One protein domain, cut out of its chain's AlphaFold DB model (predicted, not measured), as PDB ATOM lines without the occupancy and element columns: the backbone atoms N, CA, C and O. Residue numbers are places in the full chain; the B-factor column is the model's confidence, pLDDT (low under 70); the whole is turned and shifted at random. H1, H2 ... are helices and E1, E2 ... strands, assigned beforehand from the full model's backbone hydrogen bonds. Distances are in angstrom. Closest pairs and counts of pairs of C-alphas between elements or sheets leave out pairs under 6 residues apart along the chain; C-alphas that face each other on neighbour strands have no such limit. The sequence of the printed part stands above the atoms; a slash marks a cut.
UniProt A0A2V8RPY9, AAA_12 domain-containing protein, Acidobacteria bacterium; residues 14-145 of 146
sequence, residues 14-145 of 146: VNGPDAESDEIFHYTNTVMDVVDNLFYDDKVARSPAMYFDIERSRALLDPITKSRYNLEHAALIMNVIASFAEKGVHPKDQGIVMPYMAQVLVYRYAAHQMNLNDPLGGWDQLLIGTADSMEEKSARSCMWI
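Overview. This is residues 14 to 145 of the 146 residues of the protein "AAA_12 domain-containing protein" of Acidobacteria bacterium (UniProt A0A2V8RPY9). A small parallel sheet of three strands, E3, E2 and E4, lies near the middle of the domain, with the long helices H2 and H3 packed on one face and the four-residue helix H4 on the side opposite to H2. H1 packs on residues 80 to 84 of H2 and is not on the sheet; long loops, residues 14 to 27 and 39 to 51, run on the side of H1, and another, residues 55 to 70, reaches to the far end of the domain. The printed part has 132 residues with four named helices and four named strands, in the order H1, E1, H2, E2, H3, E3, H4, E4; the sheet runs E3, E2, E4, all parallel, and E1 pairs with no named strand. The class is mixed, helices and strands, though under half of the residues, 62 of 132, are in named elements. The whole is compact, with a radius of gyration of the C-alphas of 14.8 A and spans of 42 by 35 by 29 A.

Along the chain. After residues 14 to 27 comes H1, residues 28 to 38, which begins at C-alpha 28 (49.711, 20.384, 12.924) and is 15.4 A long. E1 is residues 52 to 54. H2, residues 71 to 86, begins at C-alpha 71 (40.179, 17.335, -12.138) and is 22.4 A long. E2 is residues 94 to 97, 10.2 A long. H3, residues 101 to 117, is the longest helix, 24.7 A. E3 is residues 127 to 129, and H4 is residues 131 to 134. E4, residues 141 to 144, is 10.0 A long and ends at C-alpha 144 (49.898, 25.019, -2.821).

Arrangement. In the sheet, E2 is the inner strand, and E3 and E4 are edge strands. E2 and E4 are parallel, at 18 degrees, with N 95 and O 141 2.8 A apart and N 143 and O 95 2.9 A apart, within hydrogen-bond range. E3 and E2 are parallel, at 3 degrees, with N 96 and O 127 2.8 A apart. E2, H3 and E3 make a strand-helix-strand unit, two parallel neighbour strands with a helix between them in the chain, and its crossover is right-handed. E3, H4 and E4 make a split unit, with E2 between the two strands in the sheet, also right-handed. H2 is on the sheet at a height of 10.3 A, over E2, and runs along the strands, at 10 degrees to E2 on the local plane. H3 is on the sheet too; its closest C-alphas to E3 are those of Val 104 and Gly 129, 5.7 A. H2 touches H3 with residues 71 to 78 alone, closest at the C-alphas of Ala 74 and Tyr 107, 6.3 A, at a steep tilt of 44 degrees, the same way. H4 is on the opposite face to H2, over none of the strands. H1 touches H2, closest at the C-alphas of Val 34 and Ser 83, 6.3 A, at a steep tilt of 52 degrees, opposite ways. H1 and H3 are apart. Residues 14 to 15 pair antiparallel with residues 52 to 53 of E1. In H1, H2 and H3 every O i to N i+4 pair is within hydrogen-bond range; H4 is too short for such a pair.

Size, cuts and confidence. The two C-alphas farthest apart are those of Ile 24 and Pro 63, 43.1 A. The printed part has no cut. The links H1 to E1 and E1 to H2 are long, with 13 and 16 residues. The mean pLDDT of the printed part is 77.1; under 70 are residues 14 to 28, 38 to 49, 53, 56, 135 to 141 and 144 to 145.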
ATOM      1  N   VAL A  14      52.382  10.179  -3.862       46.69
ATOM      2  CA  VAL A  14      53.671   9.785  -3.283       46.69
ATOM      3  C   VAL A  14      54.310  11.005  -2.623       46.69
ATOM      4  O   VAL A  14      54.050  12.136  -3.029       46.69
ATOM      5  N   ASN A  15      55.120  10.797  -1.589       50.06
ATOM      6  CA  ASN A  15      55.816  11.894  -0.917       50.06
ATOM      7  C   ASN A  15      56.883  12.490  -1.844       50.06
ATOM      8  O   ASN A  15      57.698  11.748  -2.394       50.06
ATOM      9  N   GLY A  16      56.899  13.815  -2.001       47.78
ATOM     10  CA  GLY A  16      58.034  14.508  -2.623       47.78
ATOM     11  C   GLY A  16      59.053  15.000  -1.596       47.78
ATOM     12  O   GLY A  16      59.032  14.543  -0.454       47.78
ATOM     13  N   PRO A  17      59.996  15.873  -1.995       48.94
ATOM     14  CA  PRO A  17      61.165  16.200  -1.182       48.94
ATOM     15  C   PRO A  17      60.787  16.801   0.180       48.94
ATOM     16  O   PRO A  17      59.823  17.563   0.273       48.94
ATOM     17  N   ASP A  18      61.567  16.455   1.213       54.56
ATOM     18  CA  ASP A  18      61.363  16.880   2.603       54.56
ATOM     19  C   ASP A  18      61.165  18.402   2.692       54.56
ATOM     20  O   ASP A  18      62.026  19.183   2.283       54.56
ATOM     21  N   ALA A  19      60.019  18.830   3.225       54.09
ATOM     22  CA  ALA A  19      59.754  20.234   3.504       54.09
ATOM     23  C   ALA A  19      60.082  20.527   4.973       54.09
ATOM     24  O   ALA A  19      59.534  19.898   5.877       54.09
ATOM     25  N   GLU A  20      60.973  21.483   5.224       48.69
ATOM     26  CA  GLU A  20      61.338  21.929   6.573       48.69
ATOM     27  C   GLU A  20      60.450  23.110   7.002       48.69
ATOM     28  O   GLU A  20      60.145  23.996   6.202       48.69
ATOM     29  N   SER A  21      60.006  23.128   8.263       51.56
ATOM     30  CA  SER A  21      59.257  24.248   8.842       51.56
ATOM     31  C   SER A  21      59.606  24.421  10.320       51.56
ATOM     32  O   SER A  21      59.566  23.458  11.087       51.56
ATOM     33  N   ASP A  22      59.923  25.658  10.706       44.44
ATOM     34  CA  ASP A  22      60.353  26.030  12.060       44.44
ATOM     35  C   ASP A  22      59.182  26.340  13.019       44.44
ATOM     36  O   ASP A  22      59.391  26.515  14.221       44.44
ATOM     37  N   GLU A  23      57.936  26.398  12.522       50.59
ATOM     38  CA  GLU A  23      56.762  26.803  13.308       50.59
ATOM     39  C   GLU A  23      55.729  25.672  13.448       50.59
ATOM     40  O   GLU A  23      55.130  25.204  12.481       50.59
ATOM     41  N   ILE A  24      55.461  25.257  14.692       53.88
ATOM     42  CA  ILE A  24      54.394  24.296  15.006       53.88
ATOM     43  C   ILE A  24      53.056  25.045  15.043       53.88
ATOM     44  O   ILE A  24      52.741  25.744  16.007       53.88
ATOM     45  N   PHE A  25      52.243  24.878  14.001       63.22
ATOM     46  CA  PHE A  25      50.920  25.494  13.907       63.22
ATOM     47  C   PHE A  25      49.869  24.733  14.740       63.22
ATOM     48  O   PHE A  25      49.952  23.513  14.895       63.22
ATOM     49  N   HIS A  26      48.824  25.414  15.235       65.06
ATOM     50  CA  HIS A  26      47.785  24.809  16.094       65.06
ATOM     51  C   HIS A  26      47.054  23.603  15.471       65.06
ATOM     52  O   HIS A  26      46.540  22.762  16.205       65.06
ATOM     53  N   TYR A  27      47.032  23.495  14.140       68.19
ATOM     54  CA  TYR A  27      46.419  22.374  13.421       68.19
ATOM     55  C   TYR A  27      47.399  21.267  13.027       68.19
ATOM     56  O   TYR A  27      46.962  20.300  12.422       68.19
ATOM     57  N   THR A  28      48.687  21.348  13.383       69.50
ATOM     58  CA  THR A  28      49.711  20.384  12.924       69.50
ATOM     59  C   THR A  28      49.314  18.934  13.216       69.50
ATOM     60  O   THR A  28      49.396  18.091  12.334       69.50
ATOM     61  N   ASN A  29      48.785  18.637  14.407       71.75
ATOM     62  CA  ASN A  29      48.346  17.277  14.749       71.75
ATOM     63  C   ASN A  29      47.138  16.812  13.922       71.75
ATOM     64  O   ASN A  29      47.074  15.654  13.525       71.75
ATOM     65  N   THR A  30      46.187  17.708  13.649       74.75
ATOM     66  CA  THR A  30      45.037  17.426  12.778       74.75
ATOM     67  C   THR A  30      45.479  17.229  11.329       74.75
ATOM     68  O   THR A  30      44.954  16.362  10.638       74.75
ATOM     69  N   VAL A  31      46.470  18.010  10.893       72.00
ATOM     70  CA  VAL A  31      47.118  17.903   9.586       72.00
ATOM     71  C   VAL A  31      47.761  16.533   9.403       72.00
ATOM     72  O   VAL A  31      47.461  15.861   8.420       72.00
ATOM     73  N   MET A  32      48.539  16.081  10.390       73.44
ATOM     74  CA  MET A  32      49.136  14.742  10.387       73.44
ATOM     75  C   MET A  32      48.095  13.631  10.351       73.44
ATOM     76  O   MET A  32      48.201  12.733   9.530       73.44
ATOM     77  N   ASP A  33      47.065  13.707  11.197       75.88
ATOM     78  CA  ASP A  33      46.034  12.667  11.269       75.88
ATOM     79  C   ASP A  33      45.282  12.507   9.937       75.88
ATOM     80  O   ASP A  33      45.049  11.395   9.474       75.88
ATOM     81  N   VAL A  34      44.924  13.604   9.266       77.06
ATOM     82  CA  VAL A  34      44.287  13.519   7.940       77.06
ATOM     83  C   VAL A  34      45.243  12.947   6.899       77.06
ATOM     84  O   VAL A  34      44.821  12.133   6.079       77.06
ATOM     85  N   VAL A  35      46.518  13.333   6.930       72.44
ATOM     86  CA  VAL A  35      47.501  12.831   5.969       72.44
ATOM     87  C   VAL A  35      47.781  11.346   6.159       72.44
ATOM     88  O   VAL A  35      47.697  10.617   5.177       72.44
ATOM     89  N   ASP A  36      47.993  10.880   7.391       72.88
ATOM     90  CA  ASP A  36      48.210   9.461   7.703       72.88
ATOM     91  C   ASP A  36      47.027   8.592   7.228       72.88
ATOM     92  O   ASP A  36      47.208   7.467   6.761       72.88
ATOM     93  N   ASN A  37      45.800   9.119   7.305       71.94
ATOM     94  CA  ASN A  37      44.601   8.406   6.859       71.94
ATOM     95  C   ASN A  37      44.415   8.408   5.330       71.94
ATOM     96  O   ASN A  37      43.851   7.459   4.780       71.94
ATOM     97  N   LEU A  38      44.844   9.467   4.635       69.81
ATOM     98  CA  LEU A  38      44.640   9.628   3.188       69.81
ATOM     99  C   LEU A  38      45.806   9.095   2.348       69.81
ATOM    100  O   LEU A  38      45.597   8.623   1.227       69.81
ATOM    101  N   PHE A  39      47.022   9.164   2.881       67.00
ATOM    102  CA  PHE A  39      48.270   8.909   2.177       67.00
ATOM    103  C   PHE A  39      49.042   7.831   2.938       67.00
ATOM    104  O   PHE A  39      49.808   8.099   3.853       67.00
ATOM    105  N   TYR A  40      48.773   6.579   2.573       54.06
ATOM    106  CA  TYR A  40      49.364   5.387   3.180       54.06
ATOM    107  C   TYR A  40      50.879   5.322   2.891       54.06
ATOM    108  O   TYR A  40      51.295   4.704   1.910       54.06
ATOM    109  N   ASP A  41      51.707   5.960   3.720       55.50
ATOM    110  CA  ASP A  41      53.159   5.765   3.704       55.50
ATOM    111  C   ASP A  41      53.781   6.034   5.086       55.50
ATOM    112  O   ASP A  41      53.678   7.131   5.629       55.50
ATOM    113  N   ASP A  42      54.501   5.048   5.634       51.31
ATOM    114  CA  ASP A  42      55.170   5.100   6.950       51.31
ATOM    115  C   ASP A  42      56.308   6.147   7.022       51.31
ATOM    116  O   ASP A  42      56.996   6.274   8.040       51.31
ATOM    117  N   LYS A  43      56.558   6.870   5.923       50.34
ATOM    118  CA  LYS A  43      57.681   7.796   5.741       50.34
ATOM    119  C   LYS A  43      57.278   9.239   5.464       50.34
ATOM    120  O   LYS A  43      58.136  10.007   5.033       50.34
ATOM    121  N   VAL A  44      56.023   9.634   5.688       54.66
ATOM    122  CA  VAL A  44      55.696  11.066   5.644       54.66
ATOM    123  C   VAL A  44      56.496  11.747   6.756       54.66
ATOM    124  O   VAL A  44      56.288  11.490   7.946       54.66
ATOM    125  N   ALA A  45      57.476  12.569   6.377       52.16
ATOM    126  CA  ALA A  45      58.204  13.386   7.330       52.16
ATOM    127  C   ALA A  45      57.176  14.219   8.100       52.16
ATOM    128  O   ALA A  45      56.360  14.915   7.497       52.16
ATOM    129  N   ARG A  46      57.183  14.111   9.436       58.78
ATOM    130  CA  ARG A  46      56.262  14.837  10.318       58.78
ATOM    131  C   ARG A  46      56.606  16.328  10.335       58.78
ATOM    132  O   ARG A  46      57.098  16.844  11.334       58.78
ATOM    133  N   SER A  47      56.345  17.001   9.223       63.19
ATOM    134  CA  SER A  47      56.514  18.430   9.036       63.19
ATOM    135  C   SER A  47      55.166  19.149   8.857       63.19
ATOM    136  O   SER A  47      54.249  18.609   8.234       63.19
ATOM    137  N   PRO A  48      55.028  20.385   9.371       62.28
ATOM    138  CA  PRO A  48      53.908  21.279   9.059       62.28
ATOM    139  C   PRO A  48      53.697  21.520   7.556       62.28
ATOM    140  O   PRO A  48      52.613  21.932   7.149       62.28
ATOM    141  N   ALA A  49      54.728  21.283   6.741       68.25
ATOM    142  CA  ALA A  49      54.679  21.362   5.292       68.25
ATOM    143  C   ALA A  49      54.916  19.973   4.692       68.25
ATOM    144  O   ALA A  49      55.814  19.250   5.108       68.25
ATOM    145  N   MET A  50      54.113  19.603   3.698       70.31
ATOM    146  CA  MET A  50      54.216  18.313   3.020       70.31
ATOM    147  C   MET A  50      54.052  18.507   1.523       70.31
ATOM    148  O   MET A  50      53.265  19.345   1.077       70.31
ATOM    149  N   TYR A  51      54.796  17.718   0.757       71.69
ATOM    150  CA  TYR A  51      54.698  17.692  -0.692       71.69
ATOM    151  C   TYR A  51      54.136  16.347  -1.142       71.69
ATOM    152  O   TYR A  51      54.674  15.297  -0.791       71.69
ATOM    153  N   PHE A  52      53.092  16.399  -1.966       73.25
ATOM    154  CA  PHE A  52      52.455  15.224  -2.549       73.25
ATOM    155  C   PHE A  52      52.571  15.278  -4.069       73.25
ATOM    156  O   PHE A  52      52.028  16.177  -4.711       73.25
ATOM    157  N   ASP A  53      53.237  14.282  -4.638       69.62
ATOM    158  CA  ASP A  53      53.268  14.035  -6.074       69.62
ATOM    159  C   ASP A  53      52.070  13.177  -6.466       69.62
ATOM    160  O   ASP A  53      51.912  12.060  -5.978       69.62
ATOM    161  N   ILE A  54      51.227  13.669  -7.373       72.69
ATOM    162  CA  ILE A  54      50.066  12.918  -7.862       72.69
ATOM    163  C   ILE A  54      50.467  12.201  -9.151       72.69
ATOM    164  O   ILE A  54      50.504  12.793 -10.236       72.69
ATOM    165  N   GLU A  55      50.769  10.906  -9.047       71.31
ATOM    166  CA  GLU A  55      51.235  10.140 -10.197       71.31
ATOM    167  C   GLU A  55      50.165  10.032 -11.290       71.31
ATOM    168  O   GLU A  55      48.993   9.748 -11.036       71.31
ATOM    169  N   ARG A  56      50.611  10.153 -12.549       68.06
ATOM    170  CA  ARG A  56      49.800   9.942 -13.766       68.06
ATOM    171  C   ARG A  56      48.628  10.908 -13.927       68.06
ATOM    172  O   ARG A  56      47.776  10.649 -14.782       68.06
ATOM    173  N   SER A  57      48.613  12.011 -13.180       76.19
ATOM    174  CA  SER A  57      47.528  12.971 -13.292       76.19
ATOM    175  C   SER A  57      47.523  13.647 -14.667       76.19
ATOM    176  O   SER A  57      48.575  13.933 -15.255       76.19
ATOM    177  N   ARG A  58      46.335  13.867 -15.237       78.62
ATOM    178  CA  ARG A  58      46.206  14.472 -16.574       78.62
ATOM    179  C   ARG A  58      45.612  15.869 -16.509       78.62
ATOM    180  O   ARG A  58      44.424  16.054 -16.262       78.62
ATOM    181  N   ALA A  59      46.431  16.856 -16.863       83.31
ATOM    182  CA  ALA A  59      45.955  18.208 -17.109       83.31
ATOM    183  C   ALA A  59      45.210  18.295 -18.455       83.31
ATOM    184  O   ALA A  59      45.761  17.977 -19.514       83.31
ATOM    185  N   LEU A  60      43.970  18.771 -18.412       86.00
ATOM    186  CA  LEU A  60      43.121  19.063 -19.559       86.00
ATOM    187  C   LEU A  60      43.303  20.519 -19.994       86.00
ATOM    188  O   LEU A  60      43.494  21.407 -19.166       86.00
ATOM    189  N   LEU A  61      43.241  20.765 -21.303       84.56
ATOM    190  CA  LEU A  61      43.261  22.113 -21.868       84.56
ATOM    191  C   LEU A  61      41.824  22.620 -22.004       84.56
ATOM    192  O   LEU A  61      41.022  22.002 -22.703       84.56
ATOM    193  N   ASP A  62      41.513  23.757 -21.391       78.94
ATOM    194  CA  ASP A  62      40.277  24.476 -21.678       78.94
ATOM    195  C   ASP A  62      40.351  25.053 -23.107       78.94
ATOM    196  O   ASP A  62      41.222  25.886 -23.399       78.94
ATOM    197  N   PRO A  63      39.463  24.633 -24.027       75.50
ATOM    198  CA  PRO A  63      39.498  25.098 -25.406       75.50
ATOM    199  C   PRO A  63      39.213  26.599 -25.545       75.50
ATOM    200  O   PRO A  63      39.631  27.172 -26.557       75.50
ATOM    201  N   ILE A  64      38.546  27.224 -24.566       76.94
ATOM    202  CA  ILE A  64      38.164  28.640 -24.583       76.94
ATOM    203  C   ILE A  64      39.318  29.499 -24.070       76.94
ATOM    204  O   ILE A  64      39.848  30.320 -24.814       76.94
ATOM    205  N   THR A  65      39.744  29.291 -22.823       77.06
ATOM    206  CA  THR A  65      40.773  30.142 -22.197       77.06
ATOM    207  C   THR A  65      42.201  29.747 -22.562       77.06
ATOM    208  O   THR A  65      43.133  30.485 -22.256       77.06
ATOM    209  N   LYS A  66      42.397  28.577 -23.190       82.38
ATOM    210  CA  LYS A  66      43.714  27.953 -23.429       82.38
ATOM    211  C   LYS A  66      44.518  27.704 -22.149       82.38
ATOM    212  O   LYS A  66      45.710  27.412 -22.217       82.38
ATOM    213  N   SER A  67      43.871  27.784 -20.991       82.56
ATOM    214  CA  SER A  67      44.461  27.457 -19.701       82.56
ATOM    215  C   SER A  67      44.296  25.965 -19.407       82.56
ATOM    216  O   SER A  67      43.463  25.285 -20.010       82.56
ATOM    217  N   ARG A  68      45.122  25.434 -18.507       83.94
ATOM    218  CA  ARG A  68      45.073  24.026 -18.109       83.94
ATOM    219  C   ARG A  68      44.394  23.881 -16.755       83.94
ATOM    220  O   ARG A  68      44.567  24.724 -15.881       83.94
ATOM    221  N   TYR A  69      43.653  22.794 -16.595       87.81
ATOM    222  CA  TYR A  69      43.069  22.385 -15.323       87.81
ATOM    223  C   TYR A  69      43.207  20.873 -15.139       87.81
ATOM    224  O   TYR A  69      43.342  20.125 -16.104       87.81
ATOM    225  N   ASN A  70      43.184  20.412 -13.898       89.12
ATOM    226  CA  ASN A  70      43.326  19.021 -13.517       89.12
ATOM    227  C   ASN A  70      42.221  18.658 -12.516       89.12
ATOM    228  O   ASN A  70      42.160  19.189 -11.404       89.12
ATOM    229  N   LEU A  71      41.324  17.766 -12.942       87.19
ATOM    230  CA  LEU A  71      40.179  17.335 -12.138       87.19
ATOM    231  C   LEU A  71      40.583  16.363 -11.026       87.19
ATOM    232  O   LEU A  71      39.944  16.352  -9.980       87.19
ATOM    233  N   GLU A  72      41.643  15.580 -11.223       84.88
ATOM    234  CA  GLU A  72      42.142  14.636 -10.217       84.88
ATOM    235  C   GLU A  72      42.787  15.391  -9.053       84.88
ATOM    236  O   GLU A  72      42.510  15.087  -7.895       84.88
ATOM    237  N   HIS A  73      43.553  16.448  -9.354       84.88
ATOM    238  CA  HIS A  73      44.063  17.368  -8.333       84.88
ATOM    239  C   HIS A  73      42.903  18.007  -7.567       84.88
ATOM    240  O   HIS A  73      42.921  18.030  -6.339       84.88
ATOM    241  N   ALA A  74      41.875  18.473  -8.287       87.25
ATOM    242  CA  ALA A  74      40.716  19.098  -7.664       87.25
ATOM    243  C   ALA A  74      39.979  18.158  -6.708       87.25
ATOM    244  O   ALA A  74      39.698  18.536  -5.574       87.25
ATOM    245  N   ALA A  75      39.707  16.929  -7.144       86.12
ATOM    246  CA  ALA A  75      39.032  15.934  -6.325       86.12
ATOM    247  C   ALA A  75      39.839  15.585  -5.066       86.12
ATOM    248  O   ALA A  75      39.277  15.557  -3.971       86.12
ATOM    249  N   LEU A  76      41.153  15.369  -5.201       84.62
ATOM    250  CA  LEU A  76      42.012  15.040  -4.066       84.62
ATOM    251  C   LEU A  76      42.054  16.176  -3.041       84.62
ATOM    252  O   LEU A  76      41.855  15.950  -1.852       84.62
ATOM    253  N   ILE A  77      42.281  17.402  -3.498       87.75
ATOM    254  CA  ILE A  77      42.444  18.563  -2.619       87.75
ATOM    255  C   ILE A  77      41.131  18.910  -1.913       87.75
ATOM    256  O   ILE A  77      41.137  19.183  -0.716       87.75
ATOM    257  N   MET A  78      39.991  18.823  -2.604       89.50
ATOM    258  CA  MET A  78      38.691  19.005  -1.950       89.50
ATOM    259  C   MET A  78      38.409  17.904  -0.919       89.50
ATOM    260  O   MET A  78      37.821  18.194   0.120       89.50
ATOM    261  N   ASN A  79      38.871  16.668  -1.151       86.38
ATOM    262  CA  ASN A  79      38.778  15.597  -0.156       86.38
ATOM    263  C   ASN A  79      39.623  15.881   1.094       86.38
ATOM    264  O   ASN A  79      39.171  15.668   2.216       86.38
ATOM    265  N   VAL A  80      40.843  16.392   0.906       85.56
ATOM    266  CA  VAL A  80      41.722  16.793   2.013       85.56
ATOM    267  C   VAL A  80      41.051  17.887   2.854       85.56
ATOM    268  O   VAL A  80      40.971  17.754   4.073       85.56
ATOM    269  N   ILE A  81      40.474  18.914   2.218       89.00
ATOM    270  CA  ILE A  81      39.721  19.976   2.918       89.00
ATOM    271  C   ILE A  81      38.534  19.404   3.679       89.00
ATOM    272  O   ILE A  81      38.289  19.796   4.822       89.00
ATOM    273  N   ALA A  82      37.789  18.490   3.057       88.94
ATOM    274  CA  ALA A  82      36.640  17.868   3.697       88.94
ATOM    275  C   ALA A  82      37.049  17.064   4.932       88.94
ATOM    276  O   ALA A  82      36.453  17.224   5.995       88.94
ATOM    277  N   SER A  83      38.135  16.304   4.826       86.94
ATOM    278  CA  SER A  83      38.710  15.553   5.944       86.94
ATOM    279  C   SER A  83      39.168  16.485   7.075       86.94
ATOM    280  O   SER A  83      38.974  16.184   8.252       86.94
ATOM    281  N   PHE A  84      39.710  17.664   6.746       85.88
ATOM    282  CA  PHE A  84      40.006  18.700   7.739       85.88
ATOM    283  C   PHE A  84      38.749  19.258   8.412       85.88
ATOM    284  O   PHE A  84      38.739  19.437   9.635       85.88
ATOM    285  N   ALA A  85      37.680  19.491   7.652       87.94
ATOM    286  CA  ALA A  85      36.406  19.963   8.185       87.94
ATOM    287  C   ALA A  85      35.769  18.946   9.146       87.94
ATOM    288  O   ALA A  85      35.335  19.328  10.233       87.94
ATOM    289  N   GLU A  86      35.810  17.652   8.817       87.00
ATOM    290  CA  GLU A  86      35.347  16.563   9.693       87.00
ATOM    291  C   GLU A  86      36.108  16.508  11.029       87.00
ATOM    292  O   GLU A  86      35.564  16.088  12.051       87.00
ATOM    293  N   LYS A  87      37.359  16.979  11.044       84.00
ATOM    294  CA  LYS A  87      38.206  17.073  12.242       84.00
ATOM    295  C   LYS A  87      38.110  18.432  12.951       84.00
ATOM    296  O   LYS A  87      38.850  18.679  13.902       84.00
ATOM    297  N   GLY A  88      37.195  19.304  12.522       84.69
ATOM    298  CA  GLY A  88      36.895  20.583  13.168       84.69
ATOM    299  C   GLY A  88      37.666  21.793  12.630       84.69
ATOM    300  O   GLY A  88      37.577  22.873  13.218       84.69
ATOM    301  N   VAL A  89      38.406  21.659  11.525       86.69
ATOM    302  CA  VAL A  89      39.041  22.801  10.849       86.69
ATOM    303  C   VAL A  89      38.037  23.433   9.891       86.69
ATOM    304  O   VAL A  89      37.762  22.917   8.809       86.69
ATOM    305  N   HIS A  90      37.489  24.579  10.271       88.94
ATOM    306  CA  HIS A  90      36.463  25.247   9.476       88.94
ATOM    307  C   HIS A  90      37.000  25.646   8.080       88.94
ATOM    308  O   HIS A  90      38.104  26.187   8.009       88.94
ATOM    309  N   PRO A  91      36.258  25.464   6.967       89.12
ATOM    310  CA  PRO A  91      36.760  25.783   5.621       89.12
ATOM    311  C   PRO A  91      37.239  27.230   5.422       89.12
ATOM    312  O   PRO A  91      38.196  27.458   4.695       89.12
ATOM    313  N   LYS A  92      36.652  28.203   6.132       87.94
ATOM    314  CA  LYS A  92      37.142  29.601   6.205       87.94
ATOM    315  C   LYS A  92      38.611  29.758   6.625       87.94
ATOM    316  O   LYS A  92      39.233  30.769   6.327       87.94
ATOM    317  N   ASP A  93      39.129  28.798   7.388       86.69
ATOM    318  CA  ASP A  93      40.501  28.789   7.887       86.69
ATOM    319  C   ASP A  93      41.447  28.088   6.892       86.69
ATOM    320  O   ASP A  93      42.649  27.993   7.143       86.69
ATOM    321  N   GLN A  94      40.923  27.609   5.762       89.50
ATOM    322  CA  GLN A  94      41.640  26.844   4.752       89.50
ATOM    323  C   GLN A  94      41.735  27.624   3.431       89.50
ATOM    324  O   GLN A  94      40.869  28.437   3.092       89.50
ATOM    325  N   GLY A  95      42.801  27.373   2.674       90.31
ATOM    326  CA  GLY A  95      43.076  28.034   1.407       90.31
ATOM    327  C   GLY A  95      43.648  27.096   0.348       90.31
ATOM    328  O   GLY A  95      44.420  26.188   0.650       90.31
ATOM    329  N   ILE A  96      43.288  27.341  -0.910       91.12
ATOM    330  CA  ILE A  96      43.866  26.690  -2.087       91.12
ATOM    331  C   ILE A  96      44.512  27.766  -2.955       91.12
ATOM    332  O   ILE A  96      43.831  28.696  -3.409       91.12
ATOM    333  N   VAL A  97      45.810  27.616  -3.216       88.88
ATOM    334  CA  VAL A  97      46.598  28.528  -4.054       88.88
ATOM    335  C   VAL A  97      47.124  27.785  -5.280       88.88
ATOM    336  O   VAL A  97      47.659  26.683  -5.164       88.88
ATOM    337  N   MET A  98      46.955  28.371  -6.468       88.75
ATOM    338  CA  MET A  98      47.330  27.731  -7.739       88.75
ATOM    339  C   MET A  98      47.715  28.740  -8.834       88.75
ATOM    340  O   MET A  98      47.183  29.846  -8.854       88.75
ATOM    341  N   PRO A  99      48.572  28.388  -9.806       84.75
ATOM    342  CA  PRO A  99      49.018  29.335 -10.834       84.75
ATOM    343  C   PRO A  99      47.969  29.613 -11.924       84.75
ATOM    344  O   PRO A  99      48.002  30.662 -12.566       84.75
ATOM    345  N   TYR A 100      47.029  28.692 -12.164       85.25
ATOM    346  CA  TYR A 100      46.123  28.757 -13.315       85.25
ATOM    347  C   TYR A 100      44.693  29.149 -12.935       85.25
ATOM    348  O   TYR A 100      44.027  28.469 -12.157       85.25
ATOM    349  N   MET A 101      44.164  30.192 -13.582       84.94
ATOM    350  CA  MET A 101      42.788  30.658 -13.360       84.94
ATOM    351  C   MET A 101      41.725  29.609 -13.733       84.94
ATOM    352  O   MET A 101      40.697  29.522 -13.069       84.94
ATOM    353  N   ALA A 102      41.960  28.769 -14.750       88.12
ATOM    354  CA  ALA A 102      41.026  27.682 -15.059       88.12
ATOM    355  C   ALA A 102      40.900  26.689 -13.895       88.12
ATOM    356  O   ALA A 102      39.795  26.245 -13.591       88.12
ATOM    357  N   GLN A 103      41.997  26.406 -13.187       89.62
ATOM    358  CA  GLN A 103      41.959  25.574 -11.989       89.62
ATOM    359  C   GLN A 103      41.189  26.256 -10.846       89.62
ATOM    360  O   GLN A 103      40.396  25.598 -10.173       89.62
ATOM    361  N   VAL A 104      41.342  27.576 -10.668       89.88
ATOM    362  CA  VAL A 104      40.570  28.356  -9.677       89.88
ATOM    363  C   VAL A 104      39.068  28.182  -9.899       89.88
ATOM    364  O   VAL A 104      38.320  27.979  -8.943       89.88
ATOM    365  N   LEU A 105      38.611  28.230 -11.154       89.88
ATOM    366  CA  LEU A 105      37.196  28.053 -11.490       89.88
ATOM    367  C   LEU A 105      36.689  26.647 -11.154       89.88
ATOM    368  O   LEU A 105      35.579  26.520 -10.635       89.88
ATOM    369  N   VAL A 106      37.501  25.612 -11.390       91.81
ATOM    370  CA  VAL A 106      37.167  24.230 -11.014       91.81
ATOM    371  C   VAL A 106      36.947  24.120  -9.505       91.81
ATOM    372  O   VAL A 106      35.921  23.594  -9.078       91.81
ATOM    373  N   TYR A 107      37.852  24.672  -8.691       92.56
ATOM    374  CA  TYR A 107      37.709  24.638  -7.233       92.56
ATOM    375  C   TYR A 107      36.527  25.455  -6.723       92.56
ATOM    376  O   TYR A 107      35.796  24.987  -5.856       92.56
ATOM    377  N   ARG A 108      36.292  26.651  -7.273       92.50
ATOM    378  CA  ARG A 108      35.123  27.467  -6.903       92.50
ATOM    379  C   ARG A 108      33.819  26.750  -7.211       92.50
ATOM    380  O   ARG A 108      32.895  26.791  -6.405       92.50
ATOM    381  N   TYR A 109      33.750  26.077  -8.356       92.00
ATOM    382  CA  TYR A 109      32.591  25.262  -8.689       92.00
ATOM    383  C   TYR A 109      32.441  24.085  -7.717       92.00
ATOM    384  O   TYR A 109      31.339  23.854  -7.230       92.00
ATOM    385  N   ALA A 110      33.525  23.372  -7.391       91.69
ATOM    386  CA  ALA A 110      33.482  22.263  -6.438       91.69
ATOM    387  C   ALA A 110      33.011  22.716  -5.044       91.69
ATOM    388  O   ALA A 110      32.083  22.128  -4.493       91.69
ATOM    389  N   ALA A 111      33.569  23.809  -4.517       92.38
ATOM    390  CA  ALA A 111      33.152  24.405  -3.248       92.38
ATOM    391  C   ALA A 111      31.678  24.839  -3.272       92.38
ATOM    392  O   ALA A 111      30.946  24.607  -2.315       92.38
ATOM    393  N   HIS A 112      31.209  25.397  -4.393       92.31
ATOM    394  CA  HIS A 112      29.797  25.724  -4.570       92.31
ATOM    395  C   HIS A 112      28.901  24.477  -4.524       92.31
ATOM    396  O   HIS A 112      27.884  24.498  -3.839       92.31
ATOM    397  N   GLN A 113      29.279  23.384  -5.198       92.38
ATOM    398  CA  GLN A 113      28.521  22.127  -5.139       92.38
ATOM    399  C   GLN A 113      28.474  21.559  -3.715       92.38
ATOM    400  O   GLN A 113      27.415  21.140  -3.256       92.38
ATOM    401  N   MET A 114      29.591  21.603  -2.987       91.38
ATOM    402  CA  MET A 114      29.626  21.186  -1.583       91.38
ATOM    403  C   MET A 114      28.734  22.067  -0.708       91.38
ATOM    404  O   MET A 114      27.985  21.538   0.104       91.38
ATOM    405  N   ASN A 115      28.716  23.382  -0.940       92.19
ATOM    406  CA  ASN A 115      27.818  24.303  -0.244       92.19
ATOM    407  C   ASN A 115      26.334  24.036  -0.522       92.19
ATOM    408  O   ASN A 115      25.495  24.255   0.342       92.19
ATOM    409  N   LEU A 116      25.984  23.592  -1.730       89.81
ATOM    410  CA  LEU A 116      24.604  23.212  -2.040       89.81
ATOM    411  C   LEU A 116      24.186  21.936  -1.300       89.81
ATOM    412  O   LEU A 116      23.034  21.829  -0.885       89.81
ATOM    413  N   ASN A 117      25.113  20.994  -1.123       89.19
ATOM    414  CA  ASN A 117      24.865  19.730  -0.427       89.19
ATOM    415  C   ASN A 117      24.882  19.883   1.102       89.19
ATOM    416  O   ASN A 117      24.113  19.217   1.791       89.19
ATOM    417  N   ASP A 118      25.731  20.769   1.620       89.69
ATOM    418  CA  ASP A 118      25.841  21.115   3.036       89.69
ATOM    419  C   ASP A 118      26.004  22.640   3.212       89.69
ATOM    420  O   ASP A 118      27.123  23.152   3.315       89.69
ATOM    421  N   PRO A 119      24.889  23.392   3.266       88.69
ATOM    422  CA  PRO A 119      24.924  24.851   3.380       88.69
ATOM    423  C   PRO A 119      25.497  25.383   4.697       88.69
ATOM    424  O   PRO A 119      25.753  26.580   4.806       88.69
ATOM    425  N   LEU A 120      25.651  24.533   5.718       87.81
ATOM    426  CA  LEU A 120      26.169  24.931   7.029       87.81
ATOM    427  C   LEU A 120      27.666  24.635   7.185       87.81
ATOM    428  O   LEU A 120      28.272  25.117   8.140       87.81
ATOM    429  N   GLY A 121      28.270  23.900   6.248       85.00
ATOM    430  CA  GLY A 121      29.687  23.535   6.288       85.00
ATOM    431  C   GLY A 121      30.654  24.690   6.014       85.00
ATOM    432  O   GLY A 121      31.847  24.554   6.265       85.00
ATOM    433  N   GLY A 122      30.170  25.841   5.527       89.81
ATOM    434  CA  GLY A 122      30.995  27.034   5.289       89.81
ATOM    435  C   GLY A 122      31.902  26.941   4.057       89.81
ATOM    436  O   GLY A 122      32.935  27.608   4.000       89.81
ATOM    437  N   TRP A 123      31.544  26.106   3.079       91.75
ATOM    438  CA  TRP A 123      32.318  25.864   1.853       91.75
ATOM    439  C   TRP A 123      32.458  27.107   0.964       91.75
ATOM    440  O   TRP A 123      33.441  27.244   0.238       91.75
ATOM    441  N   ASP A 124      31.506  28.035   1.041       90.50
ATOM    442  CA  ASP A 124      31.541  29.340   0.376       90.50
ATOM    443  C   ASP A 124      32.597  30.301   0.955       90.50
ATOM    444  O   ASP A 124      32.979  31.268   0.294       90.50
ATOM    445  N   GLN A 125      33.098  30.022   2.163       90.75
ATOM    446  CA  GLN A 125      34.132  30.807   2.844       90.75
ATOM    447  C   GLN A 125      35.553  30.301   2.567       90.75
ATOM    448  O   GLN A 125      36.514  30.926   3.015       90.75
ATOM    449  N   LEU A 126      35.702  29.186   1.845       91.25
ATOM    450  CA  LEU A 126      37.002  28.642   1.467       91.25
ATOM    451  C   LEU A 126      37.773  29.648   0.598       91.25
ATOM    452  O   LEU A 126      37.269  30.135  -0.420       91.25
ATOM    453  N   LEU A 127      39.020  29.943   0.967       92.31
ATOM    454  CA  LEU A 127      39.852  30.868   0.202       92.31
ATOM    455  C   LEU A 127      40.409  30.155  -1.038       92.31
ATOM    456  O   LEU A 127      41.246  29.267  -0.933       92.31
ATOM    457  N   ILE A 128      39.982  30.557  -2.239       92.62
ATOM    458  CA  ILE A 128      40.424  29.943  -3.506       92.62
ATOM    459  C   ILE A 128      40.922  31.023  -4.472       92.62
ATOM    460  O   ILE A 128      40.146  31.896  -4.896       92.62
ATOM    461  N   GLY A 129      42.190  30.935  -4.881       89.88
ATOM    462  CA  GLY A 129      42.781  31.936  -5.766       89.88
ATOM    463  C   GLY A 129      44.154  31.592  -6.340       89.88
ATOM    464  O   GLY A 129      44.729  30.537  -6.084       89.88
ATOM    465  N   THR A 130      44.669  32.518  -7.147       86.69
ATOM    466  CA  THR A 130      46.073  32.544  -7.569       86.69
ATOM    467  C   THR A 130      46.956  33.196  -6.517       86.69
ATOM    468  O   THR A 130      46.433  33.923  -5.671       86.69
ATOM    469  N   ALA A 131      48.274  32.977  -6.598       82.44
ATOM    470  CA  ALA A 131      49.250  33.636  -5.725       82.44
ATOM    471  C   ALA A 131      49.016  35.159  -5.676       82.44
ATOM    472  O   ALA A 131      48.777  35.696  -4.601       82.44
ATOM    473  N   ASP A 132      48.912  35.805  -6.841       78.06
ATOM    474  CA  ASP A 132      48.639  37.246  -6.958       78.06
ATOM    475  C   ASP A 132      47.322  37.668  -6.279       78.06
ATOM    476  O   ASP A 132      47.225  38.717  -5.658       78.06
ATOM    477  N   SER A 133      46.266  36.850  -6.369       78.38
ATOM    478  CA  SER A 133      44.954  37.181  -5.780       78.38
ATOM    479  C   SER A 133      44.853  36.930  -4.269       78.38
ATOM    480  O   SER A 133      43.844  37.292  -3.641       78.38
ATOM    481  N   MET A 134      45.862  36.245  -3.729       79.62
ATOM    482  CA  MET A 134      46.008  35.865  -2.327       79.62
ATOM    483  C   MET A 134      47.081  36.689  -1.618       79.62
ATOM    484  O   MET A 134      47.247  36.538  -0.411       79.62
ATOM    485  N   GLU A 135      47.777  37.574  -2.336       64.25
ATOM    486  CA  GLU A 135      48.649  38.574  -1.732       64.25
ATOM    487  C   GLU A 135      47.828  39.346  -0.679       64.25
ATOM    488  O   GLU A 135      46.712  39.790  -0.950       64.25
ATOM    489  N   GLU A 136      48.325  39.384   0.564       58.09
ATOM    490  CA  GLU A 136      47.664  39.956   1.757       58.09
ATOM    491  C   GLU A 136      46.476  39.171   2.360       58.09
ATOM    492  O   GLU A 136      45.941  39.572   3.398       58.09
ATOM    493  N   LYS A 137      46.079  38.024   1.795       66.06
ATOM    494  CA  LYS A 137      45.070  37.133   2.398       66.06
ATOM    495  C   LYS A 137      45.740  35.966   3.110       66.06
ATOM    496  O   LYS A 137      46.420  35.157   2.487       66.06
ATOM    497  N   SER A 138      45.501  35.834   4.411       59.56
ATOM    498  CA  SER A 138      46.002  34.712   5.203       59.56
ATOM    499  C   SER A 138      44.909  33.671   5.452       59.56
ATOM    500  O   SER A 138      43.869  33.964   6.040       59.56
ATOM    501  N   ALA A 139      45.164  32.433   5.021       59.19
ATOM    502  CA  ALA A 139      44.485  31.255   5.550       59.19
ATOM    503  C   ALA A 139      45.362  30.624   6.640       59.19
ATOM    504  O   ALA A 139      46.581  30.800   6.649       59.19
ATOM    505  N   ARG A 140      44.751  29.883   7.564       62.62
ATOM    506  CA  ARG A 140      45.479  29.170   8.624       62.62
ATOM    507  C   ARG A 140      46.091  27.858   8.131       62.62
ATOM    508  O   ARG A 140      47.047  27.377   8.723       62.62
ATOM    509  N   SER A 141      45.540  27.286   7.064       61.38
ATOM    510  CA  SER A 141      46.102  26.155   6.327       61.38
ATOM    511  C   SER A 141      46.002  26.442   4.832       61.38
ATOM    512  O   SER A 141      44.939  26.840   4.359       61.38
ATOM    513  N   CYS A 142      47.091  26.253   4.090       72.88
ATOM    514  CA  CYS A 142      47.140  26.493   2.649       72.88
ATOM    515  C   CYS A 142      47.644  25.249   1.925       72.88
ATOM    516  O   CYS A 142      48.695  24.718   2.274       72.88
ATOM    517  N   MET A 143      46.956  24.851   0.859       73.31
ATOM    518  CA  MET A 143      47.492  23.899  -0.110       73.31
ATOM    519  C   MET A 143      47.967  24.647  -1.344       73.31
ATOM    520  O   MET A 143      47.199  25.359  -1.999       73.31
ATOM    521  N   TRP A 144      49.244  24.457  -1.651       69.19
ATOM    522  CA  TRP A 144      49.898  25.019  -2.821       69.19
ATOM    523  C   TRP A 144      49.962  23.965  -3.912       69.19
ATOM    524  O   TRP A 144      50.528  22.893  -3.721       69.19
ATOM    525  N   ILE A 145      49.363  24.278  -5.056       62.28
ATOM    526  CA  ILE A 145      49.414  23.426  -6.239       62.28
ATOM    527  C   ILE A 145      50.470  24.010  -7.161       62.28
ATOM    528  O   ILE A 145      50.275  25.107  -7.690       62.28
TER     529      ILE A 145